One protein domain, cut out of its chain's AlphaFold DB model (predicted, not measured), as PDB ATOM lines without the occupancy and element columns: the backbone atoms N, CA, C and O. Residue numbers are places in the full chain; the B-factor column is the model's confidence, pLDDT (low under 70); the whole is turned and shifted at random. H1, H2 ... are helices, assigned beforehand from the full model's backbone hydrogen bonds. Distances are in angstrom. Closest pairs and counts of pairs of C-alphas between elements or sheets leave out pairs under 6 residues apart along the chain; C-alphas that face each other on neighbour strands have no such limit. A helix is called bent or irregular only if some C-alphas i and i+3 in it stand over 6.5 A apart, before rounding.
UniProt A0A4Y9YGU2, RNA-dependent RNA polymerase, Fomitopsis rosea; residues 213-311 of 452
ATOM      1  N   ALA A 213      -3.869  -2.156 -29.333       98.19
ATOM      2  CA  ALA A 213      -3.369  -0.790 -29.321       98.19
ATOM      3  C   ALA A 213      -4.018  -0.002 -30.460       98.19
ATOM      4  O   ALA A 213      -3.802  -0.307 -31.635       98.19
ATOM      5  N   HIS A 214      -4.814   1.007 -30.117       98.19
ATOM      6  CA  HIS A 214      -5.432   1.902 -31.085       98.19
ATOM      7  C   HIS A 214      -5.860   3.212 -30.416       98.19
ATOM      8  O   HIS A 214      -6.351   3.196 -29.290       98.19
ATOM      9  N   ASP A 215      -5.707   4.317 -31.140       97.88
ATOM     10  CA  ASP A 215      -6.380   5.584 -30.873       97.88
ATOM     11  C   ASP A 215      -6.864   6.159 -32.206       97.88
ATOM     12  O   ASP A 215      -6.093   6.264 -33.164       97.88
ATOM     13  N   ARG A 216      -8.143   6.533 -32.273       97.19
ATOM     14  CA  ARG A 216      -8.781   6.999 -33.508       97.19
ATOM     15  C   ARG A 216      -8.120   8.253 -34.078       97.19
ATOM     16  O   ARG A 216      -7.930   8.351 -35.289       97.19
ATOM     17  N   LYS A 217      -7.779   9.230 -33.230       97.50
ATOM     18  CA  LYS A 217      -7.211  10.510 -33.682       97.50
ATOM     19  C   LYS A 217      -5.779  10.315 -34.162       97.50
ATOM     20  O   LYS A 217      -5.418  10.815 -35.227       97.50
ATOM     21  N   VAL A 218      -4.975   9.566 -33.410       98.00
ATOM     22  CA  VAL A 218      -3.597   9.246 -33.794       98.00
ATOM     23  C   VAL A 218      -3.573   8.405 -35.064       98.00
ATOM     24  O   VAL A 218      -2.775   8.702 -35.951       98.00
ATOM     25  N   GLN A 219      -4.478   7.434 -35.219       97.69
ATOM     26  CA  GLN A 219      -4.564   6.636 -36.443       97.69
ATOM     27  C   GLN A 219      -4.842   7.506 -37.671       97.69
ATOM     28  O   GLN A 219      -4.117   7.405 -38.656       97.69
ATOM     29  N   GLN A 220      -5.809   8.424 -37.588       96.62
ATOM     30  CA  GLN A 220      -6.085   9.371 -38.674       96.62
ATOM     31  C   GLN A 220      -4.858  10.227 -39.018       96.62
ATOM     32  O   GLN A 220      -4.564  10.440 -40.193       96.62
ATOM     33  N   MET A 221      -4.104  10.692 -38.014       97.50
ATOM     34  CA  MET A 221      -2.854  11.423 -38.254       97.50
ATOM     35  C   MET A 221      -1.790  10.549 -38.930       97.50
ATOM     36  O   MET A 221      -1.104  11.028 -39.836       97.50
ATOM     37  N   MET A 222      -1.645   9.289 -38.509       97.19
ATOM     38  CA  MET A 222      -0.702   8.338 -39.103       97.19
ATOM     39  C   MET A 222      -1.055   8.024 -40.561       97.19
ATOM     40  O   MET A 222      -0.157   8.024 -41.404       97.19
ATOM     41  N   ASP A 223      -2.339   7.831 -40.871       95.50
ATOM     42  CA  ASP A 223      -2.823   7.584 -42.234       95.50
ATOM     43  C   ASP A 223      -2.569   8.816 -43.132       95.50
ATOM     44  O   ASP A 223      -1.901   8.711 -44.162       95.50
ATOM     45  N   VAL A 224      -2.958  10.024 -42.687       95.69
ATOM     46  CA  VAL A 224      -2.727  11.284 -43.431       95.69
ATOM     47  C   VAL A 224      -1.240  11.521 -43.712       95.69
ATOM     48  O   VAL A 224      -0.866  11.941 -44.809       95.69
ATOM     49  N   LYS A 225      -0.371  11.249 -42.733       96.38
ATOM     50  CA  LYS A 225       1.086  11.417 -42.875       96.38
ATOM     51  C   LYS A 225       1.767  10.239 -43.578       96.38
ATOM     52  O   LYS A 225       2.964  10.340 -43.862       96.38
ATOM     53  N   ARG A 226       1.014   9.177 -43.900       95.50
ATOM     54  CA  ARG A 226       1.482   7.922 -44.509       95.50
ATOM     55  C   ARG A 226       2.627   7.286 -43.725       95.50
ATOM     56  O   ARG A 226       3.672   6.962 -44.282       95.50
ATOM     57  N   ILE A 227       2.437   7.156 -42.419       97.38
ATOM     58  CA  ILE A 227       3.418   6.530 -41.532       97.38
ATOM     59  C   ILE A 227       3.543   5.045 -41.879       97.38
ATOM     60  O   ILE A 227       2.536   4.341 -41.983       97.38
ATOM     61  N   SER A 228       4.776   4.576 -42.068       97.19
ATOM     62  CA  SER A 228       5.060   3.198 -42.466       97.19
ATOM     63  C   SER A 228       4.668   2.197 -41.369       97.19
ATOM     64  O   SER A 228       4.556   2.538 -40.189       97.19
ATOM     65  N   TRP A 229       4.411   0.944 -41.743       97.69
ATOM     66  CA  TRP A 229       3.848  -0.034 -40.808       97.69
ATOM     67  C   TRP A 229       4.782  -0.371 -39.643       97.69
ATOM     68  O   TRP A 229       4.317  -0.479 -38.511       97.69
ATOM     69  N   GLY A 230       6.083  -0.518 -39.892       98.00
ATOM     70  CA  GLY A 230       7.074  -0.760 -38.847       98.00
ATOM     71  C   GLY A 230       7.067   0.345 -37.791       98.00
ATOM     72  O   GLY A 230       7.085   0.047 -36.598       98.00
ATOM     73  N   VAL A 231       6.923   1.605 -38.213       98.44
ATOM     74  CA  VAL A 231       6.770   2.753 -37.304       98.44
ATOM     75  C   VAL A 231       5.467   2.650 -36.505       98.44
ATOM     76  O   VAL A 231       5.496   2.782 -35.283       98.44
ATOM     77  N   GLN A 232       4.330   2.366 -37.160       98.31
ATOM     78  CA  GLN A 232       3.039   2.201 -36.471       98.31
ATOM     79  C   GLN A 232       3.090   1.078 -35.423       98.31
ATOM     80  O   GLN A 232       2.585   1.240 -34.312       98.31
ATOM     81  N   TYR A 233       3.723  -0.050 -35.756       98.62
ATOM     82  CA  TYR A 233       3.876  -1.185 -34.850       98.62
ATOM     83  C   TYR A 233       4.749  -0.841 -33.641       98.62
ATOM     84  O   TYR A 233       4.391  -1.185 -32.518       98.62
ATOM     85  N   GLU A 234       5.873  -0.149 -33.835       98.44
ATOM     86  CA  GLU A 234       6.754   0.244 -32.729       98.44
ATOM     87  C   GLU A 234       6.108   1.297 -31.816       98.44
ATOM     88  O   GLU A 234       6.244   1.211 -30.593       98.44
ATOM     89  N   LEU A 235       5.334   2.232 -32.380       98.62
ATOM     90  CA  LEU A 235       4.518   3.167 -31.598       98.62
ATOM     91  C   LEU A 235       3.503   2.415 -30.731       98.62
ATOM     92  O   LEU A 235       3.474   2.616 -29.516       98.62
ATOM     93  N   ALA A 236       2.736   1.504 -31.334       98.62
ATOM     94  CA  ALA A 236       1.786   0.655 -30.621       98.62
ATOM     95  C   ALA A 236       2.471  -0.206 -29.549       98.62
ATOM     96  O   ALA A 236       1.969  -0.326 -28.433       98.62
ATOM     97  N   ARG A 237       3.649  -0.766 -29.849       98.38
ATOM     98  CA  ARG A 237       4.437  -1.571 -28.907       98.38
ATOM     99  C   ARG A 237       4.848  -0.772 -27.676       98.38
ATOM    100  O   ARG A 237       4.756  -1.295 -26.563       98.38
ATOM    101  N   GLY A 238       5.297   0.470 -27.853       98.38
ATOM    102  CA  GLY A 238       5.630   1.348 -26.734       98.38
ATOM    103  C   GLY A 238       4.420   1.711 -25.877       98.38
ATOM    104  O   GLY A 238       4.540   1.666 -24.652       98.38
ATOM    105  N   VAL A 239       3.252   1.930 -26.494       98.44
ATOM    106  CA  VAL A 239       1.980   2.126 -25.773       98.44
ATOM    107  C   VAL A 239       1.594   0.880 -24.973       98.44
ATOM    108  O   VAL A 239       1.387   0.973 -23.766       98.44
ATOM    109  N   CYS A 240       1.590  -0.309 -25.590       97.50
ATOM    110  CA  CYS A 240       1.309  -1.573 -24.889       97.50
ATOM    111  C   CYS A 240       2.274  -1.851 -23.726       97.50
ATOM    112  O   CYS A 240       1.937  -2.592 -22.805       97.50
ATOM    113  N   SER A 241       3.495  -1.319 -23.802       97.31
ATOM    114  CA  SER A 241       4.528  -1.498 -22.776       97.31
ATOM    115  C   SER A 241       4.510  -0.396 -21.711       97.31
ATOM    116  O   SER A 241       5.349  -0.427 -20.818       97.31
ATOM    117  N   GLY A 242       3.606   0.586 -21.810       97.25
ATOM    118  CA  GLY A 242       3.522   1.714 -20.878       97.25
ATOM    119  C   GLY A 242       4.687   2.705 -20.976       97.25
ATOM    120  O   GLY A 242       4.910   3.469 -20.044       97.25
ATOM    121  N   ARG A 243       5.452   2.696 -22.078       97.75
ATOM    122  CA  ARG A 243       6.602   3.606 -22.269       97.75
ATOM    123  C   ARG A 243       6.172   5.025 -22.631       97.75
ATOM    124  O   ARG A 243       6.911   5.967 -22.376       97.75
ATOM    125  N   TRP A 244       5.013   5.143 -23.267       98.44
ATOM    126  CA  TRP A 244       4.334   6.386 -23.610       98.44
ATOM    127  C   TRP A 244       2.843   6.101 -23.801       98.44
ATOM    128  O   TRP A 244       2.427   4.950 -23.928       98.44
ATOM    129  N   GLN A 245       2.036   7.151 -23.828       98.44
ATOM    130  CA  GLN A 245       0.602   7.120 -24.095       98.44
ATOM    131  C   GLN A 245       0.329   7.559 -25.540       98.44
ATOM    132  O   GLN A 245       1.160   8.203 -26.182       98.44
ATOM    133  N   TRP A 246      -0.874   7.292 -26.057       98.38
ATOM    134  CA  TRP A 246      -1.272   7.800 -27.379       98.38
ATOM    135  C   TRP A 246      -1.264   9.333 -27.464       98.38
ATOM    136  O   TRP A 246      -0.929   9.881 -28.510       98.38
ATOM    137  N   ASN A 247      -1.536  10.025 -26.354       98.38
ATOM    138  CA  ASN A 247      -1.475  11.490 -26.280       98.38
ATOM    139  C   ASN A 247      -0.061  12.052 -26.515       98.38
ATOM    140  O   ASN A 247       0.072  13.193 -26.956       98.38
ATOM    141  N   ASP A 248       0.983  11.255 -26.270       98.31
ATOM    142  CA  ASP A 248       2.374  11.659 -26.499       98.31
ATOM    143  C   ASP A 248       2.754  11.583 -27.988       98.31
ATOM    144  O   ASP A 248       3.734  12.196 -28.428       98.31
ATOM    145  N   VAL A 249       1.972  10.855 -28.797       98.38
ATOM    146  CA  VAL A 249       2.173  10.697 -30.244       98.38
ATOM    147  C   VAL A 249       1.631  11.930 -30.974       98.38
ATOM    148  O   VAL A 249       0.561  11.937 -31.582       98.38
ATOM    149  N   THR A 250       2.389  13.020 -30.889       98.38
ATOM    150  CA  THR A 250       2.024  14.307 -31.497       98.38
ATOM    151  C   THR A 250       2.277  14.338 -33.006       98.38
ATOM    152  O   THR A 250       3.168  13.665 -33.528       98.38
ATOM    153  N   ALA A 251       1.559  15.214 -33.719       98.25
ATOM    154  CA  ALA A 251       1.768  15.436 -35.151       98.25
ATOM    155  C   ALA A 251       3.227  15.792 -35.496       98.25
ATOM    156  O   ALA A 251       3.743  15.305 -36.499       98.25
ATOM    157  N   LYS A 252       3.904  16.572 -34.638       98.38
ATOM    158  CA  LYS A 252       5.318  16.942 -34.797       98.38
ATOM    159  C   LYS A 252       6.235  15.718 -34.724       98.38
ATOM    160  O   LYS A 252       7.110  15.575 -35.572       98.38
ATOM    161  N   LYS A 253       6.028  14.822 -33.750       98.44
ATOM    162  CA  LYS A 253       6.796  13.568 -33.647       98.44
ATOM    163  C   LYS A 253       6.542  12.679 -34.868       98.44
ATOM    164  O   LYS A 253       7.495  12.193 -35.470       98.44
ATOM    165  N   LEU A 254       5.291  12.568 -35.315       98.44
ATOM    166  CA  LEU A 254       4.960  11.830 -36.538       98.44
ATOM    167  C   LEU A 254       5.630  12.414 -37.790       98.44
ATOM    168  O   LEU A 254       6.085  11.644 -38.625       98.44
ATOM    169  N   ASP A 255       5.759  13.739 -37.911       98.31
ATOM    170  CA  ASP A 255       6.487  14.358 -39.029       98.31
ATOM    171  C   ASP A 255       7.966  13.955 -39.066       98.31
ATOM    172  O   ASP A 255       8.513  13.735 -40.146       98.31
ATOM    173  N   THR A 256       8.597  13.783 -37.901       98.19
ATOM    174  CA  THR A 256       9.990  13.311 -37.811       98.19
ATOM    175  C   THR A 256      10.163  11.813 -38.073       98.19
ATOM    176  O   THR A 256      11.283  11.379 -38.353       98.19
ATOM    177  N   LEU A 257       9.073  11.041 -37.988       98.12
ATOM    178  CA  LEU A 257       9.014   9.590 -38.204       98.12
ATOM    179  C   LEU A 257       8.434   9.221 -39.581       98.12
ATOM    180  O   LEU A 257       7.995   8.092 -39.793       98.12
ATOM    181  N   ARG A 258       8.412  10.164 -40.527       98.00
ATOM    182  CA  ARG A 258       8.100   9.872 -41.930       98.00
ATOM    183  C   ARG A 258       9.313   9.238 -42.607       98.00
ATOM    184  O   ARG A 258      10.446   9.607 -42.311       98.00
ATOM    185  N   GLY A 259       9.057   8.332 -43.542       97.50
ATOM    186  CA  GLY A 259      10.094   7.631 -44.295       97.50
ATOM    187  C   GLY A 259       9.727   6.173 -44.520       97.50
ATOM    188  O   GLY A 259       8.582   5.768 -44.296       97.50
ATOM    189  N   THR A 260      10.705   5.403 -44.979       97.88
ATOM    190  CA  THR A 260      10.609   3.942 -45.076       97.88
ATOM    191  C   THR A 260      10.718   3.297 -43.691       97.88
ATOM    192  O   THR A 260      11.139   3.936 -42.720       97.88
ATOM    193  N   ASP A 261      10.368   2.014 -43.576       98.12
ATOM    194  CA  ASP A 261      10.535   1.277 -42.323       98.12
ATOM    195  C   ASP A 261      12.009   1.236 -41.904       98.12
ATOM    196  O   ASP A 261      12.313   1.407 -40.724       98.12
ATOM    197  N   SER A 262      12.931   1.064 -42.856       97.44
ATOM    198  CA  SER A 262      14.375   1.041 -42.591       97.44
ATOM    199  C   SER A 262      14.947   2.347 -42.057       97.44
ATOM    200  O   SER A 262      15.865   2.300 -41.239       97.44
ATOM    201  N   GLU A 263      14.394   3.488 -42.459       97.06
ATOM    202  CA  GLU A 263      14.839   4.807 -42.008       97.06
ATOM    203  C   GLU A 263      14.179   5.221 -40.687       97.06
ATOM    204  O   GLU A 263      14.838   5.754 -39.789       97.06
ATOM    205  N   ALA A 264      12.866   5.006 -40.566       97.81
ATOM    206  CA  ALA A 264      12.056   5.620 -39.520       97.81
ATOM    207  C   ALA A 264      11.769   4.696 -38.327       97.81
ATOM    208  O   ALA A 264      11.789   5.167 -37.188       97.81
ATOM    209  N   ALA A 265      11.538   3.393 -38.535       97.38
ATOM    210  CA  ALA A 265      11.135   2.493 -37.447       97.38
ATOM    211  C   ALA A 265      12.185   2.385 -36.318       97.38
ATOM    212  O   ALA A 265      11.808   2.515 -35.151       97.38
ATOM    213  N   PRO A 266      13.502   2.272 -36.602       96.75
ATOM    214  CA  PRO A 266      14.527   2.298 -35.555       96.75
ATOM    215  C   PRO A 266      14.568   3.584 -34.716       96.75
ATOM    216  O   PRO A 266      15.105   3.582 -33.609       96.75
ATOM    217  N   ARG A 267      14.058   4.701 -35.253       96.88
ATOM    218  CA  ARG A 267      14.093   6.027 -34.619       96.88
ATOM    219  C   ARG A 267      12.879   6.299 -33.737       96.88
ATOM    220  O   ARG A 267      12.866   7.302 -33.033       96.88
ATOM    221  N   VAL A 268      11.870   5.426 -33.751       97.38
ATOM    222  CA  VAL A 268      10.638   5.604 -32.966       97.38
ATOM    223  C   VAL A 268      10.964   5.850 -31.499       97.38
ATOM    224  O   VAL A 268      10.485   6.812 -30.913       97.38
ATOM    225  N   GLU A 269      11.828   5.022 -30.917       96.88
ATOM    226  CA  GLU A 269      12.178   5.127 -29.504       96.88
ATOM    227  C   GLU A 269      12.913   6.433 -29.168       96.88
ATOM    228  O   GLU A 269      12.575   7.070 -28.170       96.88
ATOM    229  N   SER A 270      13.861   6.870 -30.008       96.88
ATOM    230  CA  SER A 270      14.601   8.117 -29.770       96.88
ATOM    231  C   SER A 270      13.708   9.346 -29.878       96.88
ATOM    232  O   SER A 270      13.820  10.259 -29.067       96.88
ATOM    233  N   VAL A 271      12.786   9.354 -30.844       97.50
ATOM    234  CA  VAL A 271      11.825  10.446 -31.036       97.50
ATOM    235  C   VAL A 271      10.773  10.467 -29.929       97.50
ATOM    236  O   VAL A 271      10.384  11.535 -29.461       97.50
ATOM    237  N   MET A 272      10.278   9.305 -29.501       98.06
ATOM    238  CA  MET A 272       9.226   9.254 -28.488       98.06
ATOM    239  C   MET A 272       9.741   9.629 -27.103       98.06
ATOM    240  O   MET A 272       9.046  10.363 -26.404       98.06
ATOM    241  N   LEU A 273      10.950   9.197 -26.742       96.81
ATOM    242  CA  LEU A 273      11.559   9.473 -25.436       96.81
ATOM    243  C   LEU A 273      12.454  10.717 -25.419       96.81
ATOM    244  O   LEU A 273      13.037  11.017 -24.382       96.81
ATOM    245  N   ASP A 274      12.597  11.401 -26.559       96.06
ATOM    246  CA  ASP A 274      13.522  12.524 -26.745       96.06
ATOM    247  C   ASP A 274      14.953  12.175 -26.262       96.06
ATOM    248  O   ASP A 274      15.690  13.000 -25.721       96.06
ATOM    249  N   ALA A 275      15.343  10.907 -26.459       93.75
ATOM    250  CA  ALA A 275      16.564  10.299 -25.941       93.75
ATOM    251  C   ALA A 275      17.484   9.835 -27.076       93.75
ATOM    252  O   ALA A 275      17.037   9.371 -28.125       93.75
ATOM    253  N   ASN A 276      18.796   9.912 -26.859       89.56
ATOM    254  CA  ASN A 276      19.766   9.460 -27.853       89.56
ATOM    255  C   ASN A 276      19.934   7.933 -27.776       89.56
ATOM    256  O   ASN A 276      20.584   7.412 -26.870       89.56
ATOM    257  N   VAL A 277      19.325   7.205 -28.713       86.69
ATOM    258  CA  VAL A 277      19.455   5.743 -28.803       86.69
ATOM    259  C   VAL A 277      20.821   5.385 -29.392       86.69
ATOM    260  O   VAL A 277      21.290   6.002 -30.348       86.69
ATOM    261  N   SER A 278      21.464   4.355 -28.836       87.44
ATOM    262  CA  SER A 278      22.762   3.877 -29.320       87.44
ATOM    263  C   SER A 278      22.709   3.496 -30.805       87.44
ATOM    264  O   SER A 278      21.913   2.647 -31.217       87.44
ATOM    265  N   ARG A 279      23.635   4.052 -31.602       85.75
ATOM    266  CA  ARG A 279      23.812   3.711 -33.029       85.75
ATOM    267  C   ARG A 279      24.019   2.208 -33.265       85.75
ATOM    268  O   ARG A 279      23.686   1.710 -34.337       85.75
ATOM    269  N   GLY A 280      24.538   1.471 -32.279       87.19
ATOM    270  CA  GLY A 280      24.733   0.023 -32.389       87.19
ATOM    271  C   GLY A 280      23.419  -0.759 -32.482       87.19
ATOM    272  O   GLY A 280      23.295  -1.662 -33.309       87.19
ATOM    273  N   ALA A 281      22.410  -0.375 -31.692       86.62
ATOM    274  CA  ALA A 281      21.094  -1.014 -31.718       86.62
ATOM    275  C   ALA A 281      20.378  -0.778 -33.060       86.62
ATOM    276  O   ALA A 281      19.759  -1.693 -33.609       86.62
ATOM    277  N   TYR A 282      20.543   0.422 -33.628       86.31
ATOM    278  CA  TYR A 282      20.052   0.768 -34.962       86.31
ATOM    279  C   TYR A 282      20.598  -0.198 -36.022       86.31
ATOM    280  O   TYR A 282      19.823  -0.885 -36.693       86.31
ATOM    281  N   ALA A 283      21.927  -0.312 -36.116       89.00
ATOM    282  CA  ALA A 283      22.597  -1.115 -37.138       89.00
ATOM    283  C   ALA A 283      22.217  -2.604 -37.066       89.00
ATOM    284  O   ALA A 283      22.016  -3.241 -38.099       89.00
ATOM    285  N   ALA A 284      22.050  -3.150 -35.856       90.44
ATOM    286  CA  ALA A 284      21.638  -4.540 -35.664       90.44
ATOM    287  C   ALA A 284      20.210  -4.824 -36.171       90.44
ATOM    288  O   ALA A 284      19.923  -5.931 -36.628       90.44
ATOM    289  N   SER A 285      19.316  -3.832 -36.107       93.44
ATOM    290  CA  SER A 285      17.916  -3.972 -36.528       93.44
ATOM    291  C   SER A 285      17.683  -3.680 -38.016       93.44
ATOM    292  O   SER A 285      16.694  -4.145 -38.581       93.44
ATOM    293  N   LEU A 286      18.601  -2.976 -38.685       95.12
ATOM    294  CA  LEU A 286      18.445  -2.531 -40.075       95.12
ATOM    295  C   LEU A 286      18.048  -3.654 -41.064       95.12
ATOM    296  O   LEU A 286      17.114  -3.448 -41.844       95.12
ATOM    297  N   PRO A 287      18.629  -4.874 -41.020       96.50
ATOM    298  CA  PRO A 287      18.249  -5.948 -41.945       96.50
ATOM    299  C   PRO A 287      16.820  -6.480 -41.787       96.50
ATOM    300  O   PRO A 287      16.323  -7.193 -42.671       96.50
ATOM    301  N   LEU A 288      16.192  -6.224 -40.637       97.75
ATOM    302  CA  LEU A 288      14.790  -6.537 -40.394       97.75
ATOM    303  C   LEU A 288      13.904  -5.547 -41.144       97.75
ATOM    304  O   LEU A 288      13.011  -5.962 -41.878       97.75
ATOM    305  N   TRP A 289      14.189  -4.258 -41.002       97.94
ATOM    306  CA  TRP A 289      13.368  -3.196 -41.569       97.94
ATOM    307  C   TRP A 289      13.491  -3.098 -43.091       97.94
ATOM    308  O   TRP A 289      12.479  -2.966 -43.768       97.94
ATOM    309  N   VAL A 290      14.690  -3.311 -43.644       98.00
ATOM    310  CA  VAL A 290      14.890  -3.406 -45.104       98.00
ATOM    311  C   VAL A 290      14.087  -4.567 -45.710       98.00
ATOM    312  O   VAL A 290      13.559  -4.465 -46.817       98.00
ATOM    313  N   GLU A 291      13.970  -5.692 -44.997       98.12
ATOM    314  CA  GLU A 291      13.122  -6.801 -45.450       98.12
ATOM    315  C   GLU A 291      11.638  -6.425 -45.404       98.12
ATOM    316  O   GLU A 291      10.897  -6.803 -46.309       98.12
ATOM    317  N   LEU A 292      11.212  -5.682 -44.378       98.12
ATOM    318  CA  LEU A 292       9.832  -5.229 -44.240       98.12
ATOM    319  C   LEU A 292       9.448  -4.244 -45.357       98.12
ATOM    320  O   LEU A 292       8.409  -4.443 -45.981       98.12
ATOM    321  N   ASP A 293      10.326  -3.295 -45.702       98.25
ATOM    322  CA  ASP A 293      10.158  -2.400 -46.860       98.25
ATOM    323  C   ASP A 293      10.008  -3.186 -48.170       98.25
ATOM    324  O   ASP A 293       9.145  -2.905 -49.009       98.25
ATOM    325  N   ARG A 294      10.836  -4.224 -48.348       98.12
ATOM    326  CA  ARG A 294      10.793  -5.092 -49.531       98.12
ATOM    327  C   ARG A 294       9.491  -5.898 -49.608       98.12
ATOM    328  O   ARG A 294       8.945  -6.059 -50.704       98.12
ATOM    329  N   GLU A 295       8.999  -6.404 -48.475       97.75
ATOM    330  CA  GLU A 295       7.704  -7.085 -48.382       97.75
ATOM    331  C   GLU A 295       6.532  -6.126 -48.629       97.75
ATOM    332  O   GLU A 295       5.613  -6.480 -49.365       97.75
ATOM    333  N   GLN A 296       6.581  -4.905 -48.093       97.31
ATOM    334  CA  GLN A 296       5.565  -3.876 -48.312       97.31
ATOM    335  C   GLN A 296       5.464  -3.509 -49.800       97.31
ATOM    336  O   GLN A 296       4.370  -3.536 -50.361       97.31
ATOM    337  N   ALA A 297       6.596  -3.296 -50.478       97.50
ATOM    338  CA  ALA A 297       6.614  -3.056 -51.921       97.50
ATOM    339  C   ALA A 297       6.025  -4.236 -52.723       97.50
ATOM    340  O   ALA A 297       5.320  -4.037 -53.711       97.50
ATOM    341  N   ALA A 298       6.287  -5.478 -52.300       96.94
ATOM    342  CA  ALA A 298       5.724  -6.667 -52.942       96.94
ATOM    343  C   ALA A 298       4.202  -6.786 -52.739       96.94
ATOM    344  O   ALA A 298       3.499  -7.267 -53.631       96.94
ATOM    345  N   LEU A 299       3.690  -6.358 -51.580       95.75
ATOM    346  CA  LEU A 299       2.253  -6.311 -51.294       95.75
ATOM    347  C   LEU A 299       1.536  -5.246 -52.123       95.75
ATOM    348  O   LEU A 299       0.431  -5.495 -52.601       95.75
ATOM    349  N   GLU A 300       2.162  -4.084 -52.308       95.94
ATOM    350  CA  GLU A 300       1.626  -2.991 -53.125       95.94
ATOM    351  C   GLU A 300       1.533  -3.356 -54.607       95.94
ATOM    352  O   GLU A 300       0.580  -2.954 -55.271       95.94
ATOM    353  N   GLU A 301       2.478  -4.153 -55.115       96.00
ATOM    354  CA  GLU A 301       2.416  -4.672 -56.484       96.00
ATOM    355  C   GLU A 301       1.275  -5.683 -56.673       96.00
ATOM    356  O   GLU A 301       0.709  -5.792 -57.759       96.00
ATOM    357  N   GLY A 302       0.929  -6.446 -55.629       94.56
ATOM    358  CA  GLY A 302      -0.204  -7.375 -55.660       94.56
ATOM    359  C   GLY A 302      -0.025  -8.589 -56.581       94.56
ATOM    360  O   GLY A 302      -0.972  -9.337 -56.801       94.56
ATOM    361  N   THR A 303       1.180  -8.843 -57.102       95.00
ATOM    362  CA  THR A 303       1.462  -9.975 -58.007       95.00
ATOM    363  C   THR A 303       1.840 -11.264 -57.272       95.00
ATOM    364  O   THR A 303       2.157 -12.275 -57.900       95.00
ATOM    365  N   GLY A 304       1.826 -11.260 -55.936       95.25
ATOM    366  CA  GLY A 304       2.156 -12.434 -55.127       95.25
ATOM    367  C   GLY A 304       3.650 -12.776 -55.107       95.25
ATOM    368  O   GLY A 304       4.004 -13.944 -54.938       95.25
ATOM    369  N   ARG A 305       4.547 -11.785 -55.258       96.19
ATOM    370  CA  ARG A 305       6.010 -11.999 -55.209       96.19
ATOM    371  C   ARG A 305       6.498 -12.678 -53.939       96.19
ATOM    372  O   ARG A 305       7.486 -13.401 -53.991       96.19
ATOM    373  N   GLY A 306       5.811 -12.476 -52.816       96.75
ATOM    374  CA  GLY A 306       6.194 -13.074 -51.539       96.75
ATOM    375  C   GLY A 306       6.288 -14.605 -51.583       96.75
ATOM    376  O   GLY A 306       7.086 -15.177 -50.842       96.75
ATOM    377  N   LEU A 307       5.567 -15.273 -52.496       97.00
ATOM    378  CA  LEU A 307       5.650 -16.723 -52.716       97.00
ATOM    379  C   LEU A 307       6.999 -17.188 -53.298       97.00
ATOM    380  O   LEU A 307       7.364 -18.349 -53.106       97.00
ATOM    381  N   GLY A 308       7.754 -16.288 -53.930       95.62
ATOM    382  CA  GLY A 308       9.024 -16.563 -54.599       95.62
ATOM    383  C   GLY A 308       8.880 -16.868 -56.092       95.62
ATOM    384  O   GLY A 308       7.815 -16.687 -56.679       95.62
ATOM    385  N   LEU A 309       9.980 -17.324 -56.706       93.31
ATOM    386  CA  LEU A 309      10.067 -17.735 -58.121       93.31
ATOM    387  C   LEU A 309       9.728 -16.632 -59.146       93.31
ATOM    388  O   LEU A 309       9.375 -16.929 -60.283       93.31
ATOM    389  N   ARG A 310       9.855 -15.353 -58.766       94.69
ATOM    390  CA  ARG A 310       9.608 -14.192 -59.649       94.69
ATOM    391  C   ARG A 310      10.867 -13.381 -59.967       94.69
ATOM    392  O   ARG A 310      10.785 -12.177 -60.206       94.69
ATOM    393  N   GLY A 311      12.015 -14.053 -59.976       94.69
ATOM    394  CA  GLY A 311      13.310 -13.455 -60.284       94.69
ATOM    395  C   GLY A 311      13.865 -12.593 -59.151       94.69
ATOM    396  O   GLY A 311      13.640 -12.864 -57.969       94.69
TER     397      GLY A 311
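AT A GLANCE: This is residues 213 to 311 of the 452 residues of the protein "RNA-dependent RNA polymerase" of Fomitopsis rosea (UniProt A0A4Y9YGU2). One long, kinked helix, H5, runs slantwise past one side of a cluster of four shorter helices, packing on H4. H2 is side by side with H4 in the cluster and also comes near H5, while H1 and H3 make the side of the cluster away from H5; residues 299 to 304, of which 299 to 301 belong to H5, stick out. The printed part has 99 residues with five named helices, in the order H1, H2, H3, H4, H5, and no named strand; the class is all helix. It is compact, with a radius of gyration of the C-alphas of 14.5 A, and spans 44 by 34 by 22 A.

IN THESE COORDINATES: H5, the longest helix, is residues 279 to 301 and measures 32.8 A from C-alpha 279 at (23.812, 3.711, -33.029) to C-alpha 301 at (2.416, -4.672, -56.484). It has a kink of 43 degrees near residue 286 and is irregular: C-alphas 284 and 287 are 7.3 A apart. H4, residues 261 to 273, measures 18.8 A and is irregular too, with C-alphas 266 and 269 7.1 A apart. H2 is residues 229 to 240, 16.2 A long. H1, residues 216 to 225, measures 14.3 A and begins with C-alpha 216 at (-8.781, 6.999, -33.508). H3, residues 251 to 256, measures 8.9 A.

HOW THE PARTS SIT: H5 touches H4 at a steep tilt of 51 degrees, opposite ways; their closest C-alphas, those of Ser 262 and Trp 289, are 4.5 A apart. H4 is the hub, touching three other helices. H4 and H2 touch at a shallow tilt of 27 degrees, the same way, with the C-alphas of Val 231 and Ala 265 closest at 4.4 A. H2 and H5 are close but not clearly touching: their closest C-alphas, those of Gly 230 and Trp 289, are 7.3 A apart. H4, with residues 271 to 272 alone, only just touches H3, with 3 pairs of C-alphas within 8 A; the closest are those of Lys 253 and Val 271, 6.5 A. H3 touches H1 at a steep tilt of 40 degrees, the same way, closest at the C-alphas of Met 221 and Ala 251, 6.9 A. H1 and H2 are close but not clearly touching, with the C-alphas of Met 222 and Gln 232 closest at 7.7 A. H1 and H5 are apart, and so are H3 and H5. The helix packing is mostly crossed, with 1 of 4 touching pairs at a shallow tilt. Each O i to N i+4 pair is within hydrogen-bond range in H1, H2 and H3; H4 has 5 of 9 and H5 16 of 19.

THE WHOLE: The two C-alphas farthest apart are those of Asn 247 and Leu 309, 44.7 A. The printed part has no cut. The links H1 to H2, H3 to H4 and H4 to H5 are tight, and H2 to H3, with 10 residues between them, is short. The mean pLDDT of the printed part is 96.4, and no printed residue is under 70.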